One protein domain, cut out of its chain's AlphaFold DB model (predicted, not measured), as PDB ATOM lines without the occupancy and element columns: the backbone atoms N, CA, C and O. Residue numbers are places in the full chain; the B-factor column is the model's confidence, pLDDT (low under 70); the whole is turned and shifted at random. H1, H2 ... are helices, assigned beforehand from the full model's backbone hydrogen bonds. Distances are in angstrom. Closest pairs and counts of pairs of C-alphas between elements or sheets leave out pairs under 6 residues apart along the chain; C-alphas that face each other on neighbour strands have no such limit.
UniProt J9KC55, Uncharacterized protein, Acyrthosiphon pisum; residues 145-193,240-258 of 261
ATOM      1  N   ALA A 145     233.470 183.165 288.216       76.50
ATOM      2  CA  ALA A 145     234.745 183.871 288.157       76.50
ATOM      3  C   ALA A 145     235.363 183.774 286.755       76.50
ATOM      4  O   ALA A 145     235.735 184.791 286.179       76.50
ATOM      5  N   GLU A 146     235.382 182.584 286.152       77.00
ATOM      6  CA  GLU A 146     235.889 182.386 284.786       77.00
ATOM      7  C   GLU A 146     235.105 183.203 283.750       77.00
ATOM      8  O   GLU A 146     235.700 183.856 282.893       77.00
ATOM      9  N   SER A 147     233.772 183.223 283.854       79.06
ATOM     10  CA  SER A 147     232.900 184.032 282.994       79.06
ATOM     11  C   SER A 147     233.155 185.525 283.182       79.06
ATOM     12  O   SER A 147     233.238 186.264 282.200       79.06
ATOM     13  N   PHE A 148     233.342 185.974 284.429       84.31
ATOM     14  CA  PHE A 148     233.716 187.353 284.716       84.31
ATOM     15  C   PHE A 148     235.062 187.709 284.079       84.31
ATOM     16  O   PHE A 148     235.144 188.706 283.372       84.31
ATOM     17  N   HIS A 149     236.094 186.882 284.257       84.12
ATOM     18  CA  HIS A 149     237.410 187.123 283.666       84.12
ATOM     19  C   HIS A 149     237.367 187.114 282.138       84.12
ATOM     20  O   HIS A 149     237.960 187.983 281.503       84.12
ATOM     21  N   ALA A 150     236.636 186.177 281.532       85.06
ATOM     22  CA  ALA A 150     236.444 186.139 280.088       85.06
ATOM     23  C   ALA A 150     235.733 187.403 279.582       85.06
ATOM     24  O   ALA A 150     236.175 187.997 278.598       85.06
ATOM     25  N   ASN A 151     234.676 187.843 280.272       87.38
ATOM     26  CA  ASN A 151     233.960 189.069 279.941       87.38
ATOM     27  C   ASN A 151     234.857 190.301 280.102       87.38
ATOM     28  O   ASN A 151     234.970 191.074 279.156       87.38
ATOM     29  N   TYR A 152     235.544 190.441 281.237       89.31
ATOM     30  CA  TYR A 152     236.485 191.526 281.515       89.31
ATOM     31  C   TYR A 152     237.562 191.616 280.433       89.31
ATOM     32  O   TYR A 152     237.714 192.655 279.799       89.31
ATOM     33  N   ASN A 153     238.234 190.499 280.139       88.38
ATOM     34  CA  ASN A 153     239.275 190.449 279.115       88.38
ATOM     35  C   ASN A 153     238.728 190.775 277.720       88.38
ATOM     36  O   ASN A 153     239.421 191.408 276.931       88.38
ATOM     37  N   SER A 154     237.482 190.398 277.413       89.31
ATOM     38  CA  SER A 154     236.864 190.717 276.119       89.31
ATOM     39  C   SER A 154     236.581 192.209 275.910       89.31
ATOM     40  O   SER A 154     236.331 192.618 274.780       89.31
ATOM     41  N   LYS A 155     236.622 193.031 276.971       89.81
ATOM     42  CA  LYS A 155     236.465 194.493 276.877       89.81
ATOM     43  C   LYS A 155     237.734 195.204 276.391       89.81
ATOM     44  O   LYS A 155     237.687 196.405 276.128       89.81
ATOM     45  N   PHE A 156     238.856 194.493 276.271       90.56
ATOM     46  CA  PHE A 156     240.129 195.053 275.826       90.56
ATOM     47  C   PHE A 156     240.520 194.496 274.454       90.56
ATOM     48  O   PHE A 156     240.492 193.291 274.227       90.56
ATOM     49  N   TYR A 157     240.929 195.388 273.548       86.50
ATOM     50  CA  TYR A 157     241.422 195.040 272.206       86.50
ATOM     51  C   TYR A 157     242.955 194.946 272.126       86.50
ATOM     52  O   TYR A 157     243.504 194.637 271.075       86.50
ATOM     53  N   SER A 158     243.649 195.232 273.231       84.62
ATOM     54  CA  SER A 158     245.107 195.187 273.357       84.62
ATOM     55  C   SER A 158     245.486 194.395 274.601       84.62
ATOM     56  O   SER A 158     244.806 194.486 275.623       84.62
ATOM     57  N   SER A 159     246.602 193.668 274.535       82.25
ATOM     58  CA  SER A 159     247.206 192.992 275.690       82.25
ATOM     59  C   SER A 159     247.758 193.973 276.733       82.25
ATOM     60  O   SER A 159     248.002 193.586 277.874       82.25
ATOM     61  N   HIS A 160     247.935 195.244 276.356       83.38
ATOM     62  CA  HIS A 160     248.446 196.312 277.216       83.38
ATOM     63  C   HIS A 160     247.541 197.552 277.138       83.38
ATOM     64  O   HIS A 160     247.906 198.545 276.504       83.38
ATOM     65  N   PRO A 161     246.332 197.507 277.728       87.75
ATOM     66  CA  PRO A 161     245.461 198.672 277.787       87.75
ATOM     67  C   PRO A 161     246.072 199.757 278.683       87.75
ATOM     68  O   PRO A 161     246.667 199.467 279.723       87.75
ATOM     69  N   TYR A 162     245.906 201.020 278.299       89.19
ATOM     70  CA  TYR A 162     246.322 202.148 279.132       89.19
ATOM     71  C   TYR A 162     245.366 202.332 280.318       89.19
ATOM     72  O   TYR A 162     244.198 201.939 280.273       89.19
ATOM     73  N   VAL A 163     245.852 202.957 281.392       91.06
ATOM     74  CA  VAL A 163     245.143 203.006 282.684       91.06
ATOM     75  C   VAL A 163     243.732 203.601 282.592       91.06
ATOM     76  O   VAL A 163     242.807 203.064 283.194       91.06
ATOM     77  N   PHE A 164     243.524 204.648 281.790       91.56
ATOM     78  CA  PHE A 164     242.201 205.260 281.630       91.56
ATOM     79  C   PHE A 164     241.196 204.319 280.952       91.56
ATOM     80  O   PHE A 164     240.032 204.289 281.342       91.56
ATOM     81  N   GLN A 165     241.638 203.485 280.003       90.31
ATOM     82  CA  GLN A 165     240.781 202.457 279.410       90.31
ATOM     83  C   GLN A 165     240.349 201.433 280.462       90.31
ATOM     84  O   GLN A 165     239.182 201.050 280.509       90.31
ATOM     85  N   VAL A 166     241.277 201.015 281.327       91.75
ATOM     86  CA  VAL A 166     240.971 200.101 282.435       91.75
ATOM     87  C   VAL A 166     239.946 200.723 283.383       91.75
ATOM     88  O   VAL A 166     238.972 200.059 283.734       91.75
ATOM     89  N   ILE A 167     240.119 201.996 283.750       92.44
ATOM     90  CA  ILE A 167     239.179 202.724 284.614       92.44
ATOM     91  C   ILE A 167     237.783 202.770 283.985       92.44
ATOM     92  O   ILE A 167     236.814 202.408 284.651       92.44
ATOM     93  N   ASN A 168     237.674 203.128 282.704       93.44
ATOM     94  CA  ASN A 168     236.386 203.185 282.007       93.44
ATOM     95  C   ASN A 168     235.684 201.818 282.001       93.44
ATOM     96  O   ASN A 168     234.491 201.721 282.289       93.44
ATOM     97  N   VAL A 169     236.421 200.734 281.731       92.81
ATOM     98  CA  VAL A 169     235.867 199.370 281.777       92.81
ATOM     99  C   VAL A 169     235.373 199.016 283.183       92.81
ATOM    100  O   VAL A 169     234.282 198.459 283.323       92.81
ATOM    101  N   LEU A 170     236.129 199.363 284.230       91.88
ATOM    102  CA  LEU A 170     235.720 199.127 285.616       91.88
ATOM    103  C   LEU A 170     234.454 199.915 285.988       91.88
ATOM    104  O   LEU A 170     233.559 199.351 286.616       91.88
ATOM    105  N   GLN A 171     234.334 201.170 285.550       92.81
ATOM    106  CA  GLN A 171     233.127 201.980 285.750       92.81
ATOM    107  C   GLN A 171     231.903 201.359 285.062       92.81
ATOM    108  O   GLN A 171     230.838 201.256 285.670       92.81
ATOM    109  N   HIS A 172     232.048 200.867 283.829       93.06
ATOM    110  CA  HIS A 172     230.960 200.160 283.145       93.06
ATOM    111  C   HIS A 172     230.531 198.889 283.890       93.06
ATOM    112  O   HIS A 172     229.336 198.665 284.086       93.06
ATOM    113  N   ILE A 173     231.487 198.088 284.366       91.50
ATOM    114  CA  ILE A 173     231.202 196.894 285.176       91.50
ATOM    115  C   ILE A 173     230.476 197.271 286.472       91.50
ATOM    116  O   ILE A 173     229.541 196.574 286.876       91.50
ATOM    117  N   GLN A 174     230.866 198.374 287.113       89.50
ATOM    118  CA  GLN A 174     230.195 198.882 288.308       89.50
ATOM    119  C   GLN A 174     228.736 199.256 288.012       89.50
ATOM    120  O   GLN A 174     227.846 198.844 288.755       89.50
ATOM    121  N   ILE A 175     228.467 199.967 286.911       92.38
ATOM    122  CA  ILE A 175     227.104 200.334 286.489       92.38
ATOM    123  C   ILE A 175     226.252 199.081 286.235       92.38
ATOM    124  O   ILE A 175     225.135 198.971 286.755       92.38
ATOM    125  N   GLU A 176     226.775 198.104 285.489       90.19
ATOM    126  CA  GLU A 176     226.076 196.837 285.236       90.19
ATOM    127  C   GLU A 176     225.788 196.073 286.540       90.19
ATOM    128  O   GLU A 176     224.703 195.512 286.718       90.19
ATOM    129  N   THR A 177     226.749 196.056 287.466       88.94
ATOM    130  CA  THR A 177     226.626 195.359 288.754       88.94
ATOM    131  C   THR A 177     225.581 196.026 289.640       88.94
ATOM    132  O   THR A 177     224.679 195.347 290.126       88.94
ATOM    133  N   ASN A 178     225.629 197.353 289.775       90.31
ATOM    134  CA  ASN A 178     224.639 198.126 290.524       90.31
ATOM    135  C   ASN A 178     223.226 197.917 289.972       90.31
ATOM    136  O   ASN A 178     222.282 197.731 290.737       90.31
ATOM    137  N   THR A 179     223.080 197.870 288.646       90.31
ATOM    138  CA  THR A 179     221.791 197.595 287.997       90.31
ATOM    139  C   THR A 179     221.241 196.223 288.399       90.31
ATOM    140  O   THR A 179     220.070 196.106 288.764       90.31
ATOM    141  N   LYS A 180     222.092 195.188 288.411       88.38
ATOM    142  CA  LYS A 180     221.716 193.836 288.860       88.38
ATOM    143  C   LYS A 180     221.376 193.800 290.353       88.38
ATOM    144  O   LYS A 180     220.373 193.198 290.723       88.38
ATOM    145  N   CYS A 181     222.158 194.464 291.205       88.38
ATOM    146  CA  CYS A 181     221.873 194.569 292.639       88.38
ATOM    147  C   CYS A 181     220.525 195.254 292.903       88.38
ATOM    148  O   CYS A 181     219.730 194.760 293.697       88.38
ATOM    149  N   ASN A 182     220.223 196.338 292.188       90.56
ATOM    150  CA  ASN A 182     218.947 197.041 292.305       90.56
ATOM    151  C   ASN A 182     217.761 196.175 291.863       90.56
ATOM    152  O   ASN A 182     216.703 196.229 292.488       90.56
ATOM    153  N   ALA A 183     217.925 195.361 290.816       91.06
ATOM    154  CA  ALA A 183     216.913 194.390 290.408       91.06
ATOM    155  C   ALA A 183     216.667 193.339 291.508       91.06
ATOM    156  O   ALA A 183     215.518 193.099 291.875       91.06
ATOM    157  N   LEU A 184     217.730 192.790 292.105       89.69
ATOM    158  CA  LEU A 184     217.624 191.827 293.207       89.69
ATOM    159  C   LEU A 184     216.948 192.428 294.447       89.69
ATOM    160  O   LEU A 184     216.092 191.779 295.038       89.69
ATOM    161  N   ASN A 185     217.256 193.682 294.795       90.75
ATOM    162  CA  ASN A 185     216.592 194.397 295.895       90.75
ATOM    163  C   ASN A 185     215.083 194.577 295.657       90.75
ATOM    164  O   ASN A 185     214.317 194.709 296.606       90.75
ATOM    165  N   LYS A 186     214.647 194.554 294.392       92.88
ATOM    166  CA  LYS A 186     213.234 194.563 293.986       92.88
ATOM    167  C   LYS A 186     212.647 193.155 293.816       92.88
ATOM    168  O   LYS A 186     211.564 193.020 293.260       92.88
ATOM    169  N   ASN A 187     213.347 192.110 294.267       91.50
ATOM    170  CA  ASN A 187     212.990 190.701 294.067       91.50
ATOM    171  C   ASN A 187     212.841 190.295 292.588       91.50
ATOM    172  O   ASN A 187     212.107 189.364 292.258       91.50
ATOM    173  N   ILE A 188     213.551 190.976 291.683       90.38
ATOM    174  CA  ILE A 188     213.602 190.624 290.264       90.38
ATOM    175  C   ILE A 188     214.804 189.705 290.056       90.38
ATOM    176  O   ILE A 188     215.958 190.134 290.103       90.38
ATOM    177  N   TYR A 189     214.521 188.426 289.822       84.44
ATOM    178  CA  TYR A 189     215.535 187.394 289.638       84.44
ATOM    179  C   TYR A 189     215.663 186.996 288.170       84.44
ATOM    180  O   TYR A 189     214.675 186.885 287.445       84.44
ATOM    181  N   ASN A 190     216.892 186.703 287.745       82.75
ATOM    182  CA  ASN A 190     217.115 186.098 286.437       82.75
ATOM    183  C   ASN A 190     216.511 184.692 286.399       82.75
ATOM    184  O   ASN A 190     216.754 183.870 287.288       82.75
ATOM    185  N   ILE A 191     215.784 184.397 285.322       84.12
ATOM    186  CA  ILE A 191     215.218 183.071 285.081       84.12
ATOM    187  C   ILE A 191     216.365 182.070 284.921       84.12
ATOM    188  O   ILE A 191     217.261 182.234 284.084       84.12
ATOM    189  N   ARG A 192     216.343 181.011 285.732       82.25
ATOM    190  CA  ARG A 192     217.295 179.906 285.597       82.25
ATOM    191  C   ARG A 192     216.967 179.111 284.340       82.25
ATOM    192  O   ARG A 192     215.812 178.801 284.067       82.25
ATOM    193  N   ARG A 193     217.999 178.745 283.581       86.31
ATOM    194  CA  ARG A 193     217.834 177.899 282.392       86.31
ATOM    195  C   ARG A 193     217.266 176.538 282.798       86.31
ATOM    196  O   ARG A 193     217.775 175.933 283.739       86.31
ATOM    197  N   ILE A 240     246.250 183.607 282.301       32.28
ATOM    198  CA  ILE A 240     245.835 184.518 283.351       32.28
ATOM    199  C   ILE A 240     246.944 185.564 283.354       32.28
ATOM    200  O   ILE A 240     247.998 185.382 283.958       32.28
ATOM    201  N   TYR A 241     246.751 186.622 282.569       30.39
ATOM    202  CA  TYR A 241     247.518 187.836 282.731       30.39
ATOM    203  C   TYR A 241     247.112 188.365 284.100       30.39
ATOM    204  O   TYR A 241     246.105 189.057 284.244       30.39
ATOM    205  N   PHE A 242     247.871 187.988 285.129       29.56
ATOM    206  CA  PHE A 242     247.933 188.753 286.359       29.56
ATOM    207  C   PHE A 242     248.495 190.123 285.972       29.56
ATOM    208  O   PHE A 242     249.692 190.382 286.066       29.56
ATOM    209  N   PHE A 243     247.626 191.018 285.499       29.94
ATOM    210  CA  PHE A 243     247.886 192.435 285.673       29.94
ATOM    211  C   PHE A 243     248.061 192.636 287.170       29.94
ATOM    212  O   PHE A 243     247.240 192.165 287.958       29.94
ATOM    213  N   ASN A 244     249.173 193.262 287.549       28.70
ATOM    214  CA  ASN A 244     249.546 193.557 288.923       28.70
ATOM    215  C   ASN A 244     248.401 194.341 289.593       28.70
ATOM    216  O   ASN A 244     248.346 195.570 289.535       28.70
ATOM    217  N   PHE A 245     247.449 193.614 290.189       32.16
ATOM    218  CA  PHE A 245     246.195 194.152 290.726       32.16
ATOM    219  C   PHE A 245     246.487 195.213 291.794       32.16
ATOM    220  O   PHE A 245     245.761 196.195 291.912       32.16
ATOM    221  N   ASN A 246     247.621 195.081 292.491       32.38
ATOM    222  CA  ASN A 246     248.101 196.048 293.472       32.38
ATOM    223  C   ASN A 246     248.353 197.449 292.886       32.38
ATOM    224  O   ASN A 246     248.088 198.428 293.576       32.38
ATOM    225  N   TYR A 247     248.832 197.581 291.643       32.16
ATOM    226  CA  TYR A 247     249.185 198.893 291.075       32.16
ATOM    227  C   TYR A 247     247.952 199.643 290.548       32.16
ATOM    228  O   TYR A 247     247.828 200.856 290.699       32.16
ATOM    229  N   ILE A 248     246.989 198.908 289.985       35.69
ATOM    230  CA  ILE A 248     245.737 199.481 289.475       35.69
ATOM    231  C   ILE A 248     244.796 199.823 290.633       35.69
ATOM    232  O   ILE A 248     244.187 200.887 290.617       35.69
ATOM    233  N   PHE A 249     244.717 198.985 291.672       34.12
ATOM    234  CA  PHE A 249     243.839 199.236 292.816       34.12
ATOM    235  C   PHE A 249     244.332 200.413 293.676       34.12
ATOM    236  O   PHE A 249     243.538 201.262 294.070       34.12
ATOM    237  N   THR A 250     245.647 200.551 293.882       35.47
ATOM    238  CA  THR A 250     246.218 201.727 294.570       35.47
ATOM    239  C   THR A 250     246.077 203.014 293.751       35.47
ATOM    240  O   THR A 250     245.788 204.066 294.320       35.47
ATOM    241  N   SER A 251     246.203 202.946 292.419       31.91
ATOM    242  CA  SER A 251     245.961 204.103 291.543       31.91
ATOM    243  C   SER A 251     244.475 204.472 291.435       31.91
ATOM    244  O   SER A 251     244.149 205.651 291.313       31.91
ATOM    245  N   PHE A 252     243.570 203.491 291.508       38.09
ATOM    246  CA  PHE A 252     242.118 203.692 291.522       38.09
ATOM    247  C   PHE A 252     241.664 204.389 292.813       38.09
ATOM    248  O   PHE A 252     240.861 205.317 292.768       38.09
ATOM    249  N   LEU A 253     242.245 204.015 293.955       38.69
ATOM    250  CA  LEU A 253     241.920 204.621 295.247       38.69
ATOM    251  C   LEU A 253     242.538 206.006 295.453       38.69
ATOM    252  O   LEU A 253     241.895 206.869 296.043       38.69
ATOM    253  N   LYS A 254     243.734 206.271 294.909       37.84
ATOM    254  CA  LYS A 254     244.312 207.628 294.921       37.84
ATOM    255  C   LYS A 254     243.460 208.646 294.155       37.84
ATOM    256  O   LYS A 254     243.411 209.801 294.562       37.84
ATOM    257  N   ASN A 255     242.758 208.221 293.103       34.53
ATOM    258  CA  ASN A 255     241.895 209.101 292.308       34.53
ATOM    259  C   ASN A 255     240.478 209.279 292.885       34.53
ATOM    260  O   ASN A 255     239.806 210.245 292.531       34.53
ATOM    261  N   LEU A 256     240.025 208.405 293.790       34.28
ATOM    262  CA  LEU A 256     238.748 208.578 294.500       34.28
ATOM    263  C   LEU A 256     238.821 209.662 295.588       34.28
ATOM    264  O   LEU A 256     237.824 210.332 295.829       34.28
ATOM    265  N   ASN A 257     240.004 209.929 296.149       32.25
ATOM    266  CA  ASN A 257     240.220 211.036 297.093       32.25
ATOM    267  C   ASN A 257     240.153 212.437 296.447       32.25
ATOM    268  O   ASN A 257     240.264 213.432 297.157       32.25
ATOM    269  N   HIS A 258     239.982 212.536 295.122       31.09
ATOM    270  CA  HIS A 258     239.802 213.813 294.420       31.09
ATOM    271  C   HIS A 258     238.345 214.149 294.078       31.09
ATOM    272  O   HIS A 258     238.085 215.246 293.586       31.09
TER     273      HIS A 258
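AT A GLANCE: This is residues 145 to 193 and 240 to 258 of the 261 residues of an uncharacterized protein of Acyrthosiphon pisum (UniProt J9KC55). One long helix, H2, makes the longest axis of a loose frame, with two shorter helices, H1 and H3, near its first half. Its residues 174 to 179 and 181 to 185 stick out. The 68 printed residues, with three named helices in the order H1, H2, H3 and no named strand, are all helix in class and loose, with a radius of gyration of the C-alphas of 14.7 A and spans of 37 by 30 by 18 A.

IN THESE COORDINATES: H1, residues 145 to 154, begins at C-alpha (234.745, 183.871, 288.157). H2, residues 163 to 185, is 32.6 A long. H3, residues 245 to 256, ends at C-alpha (238.748, 208.578, 294.500).

HOW THE PARTS SIT: H1 and H2 are close but not clearly touching, the closest C-alphas being Tyr 152 and Val 169, 7.9 A, at a steep tilt of 46 degrees, opposite ways. H2 and H3 are close but not clearly touching, Ile 167 and Phe 252 having the closest C-alphas, 7.6 A, and stand about perpendicular at 79 degrees. H1 and H3 are apart. In H1, H2 and H3 every O i to N i+4 pair is within hydrogen-bond range.

THE WHOLE: Residues 194 to 239 are not printed; C-alphas 193 and 240 are 28.8 A apart. Residues 240 to 258 have pLDDT under 70.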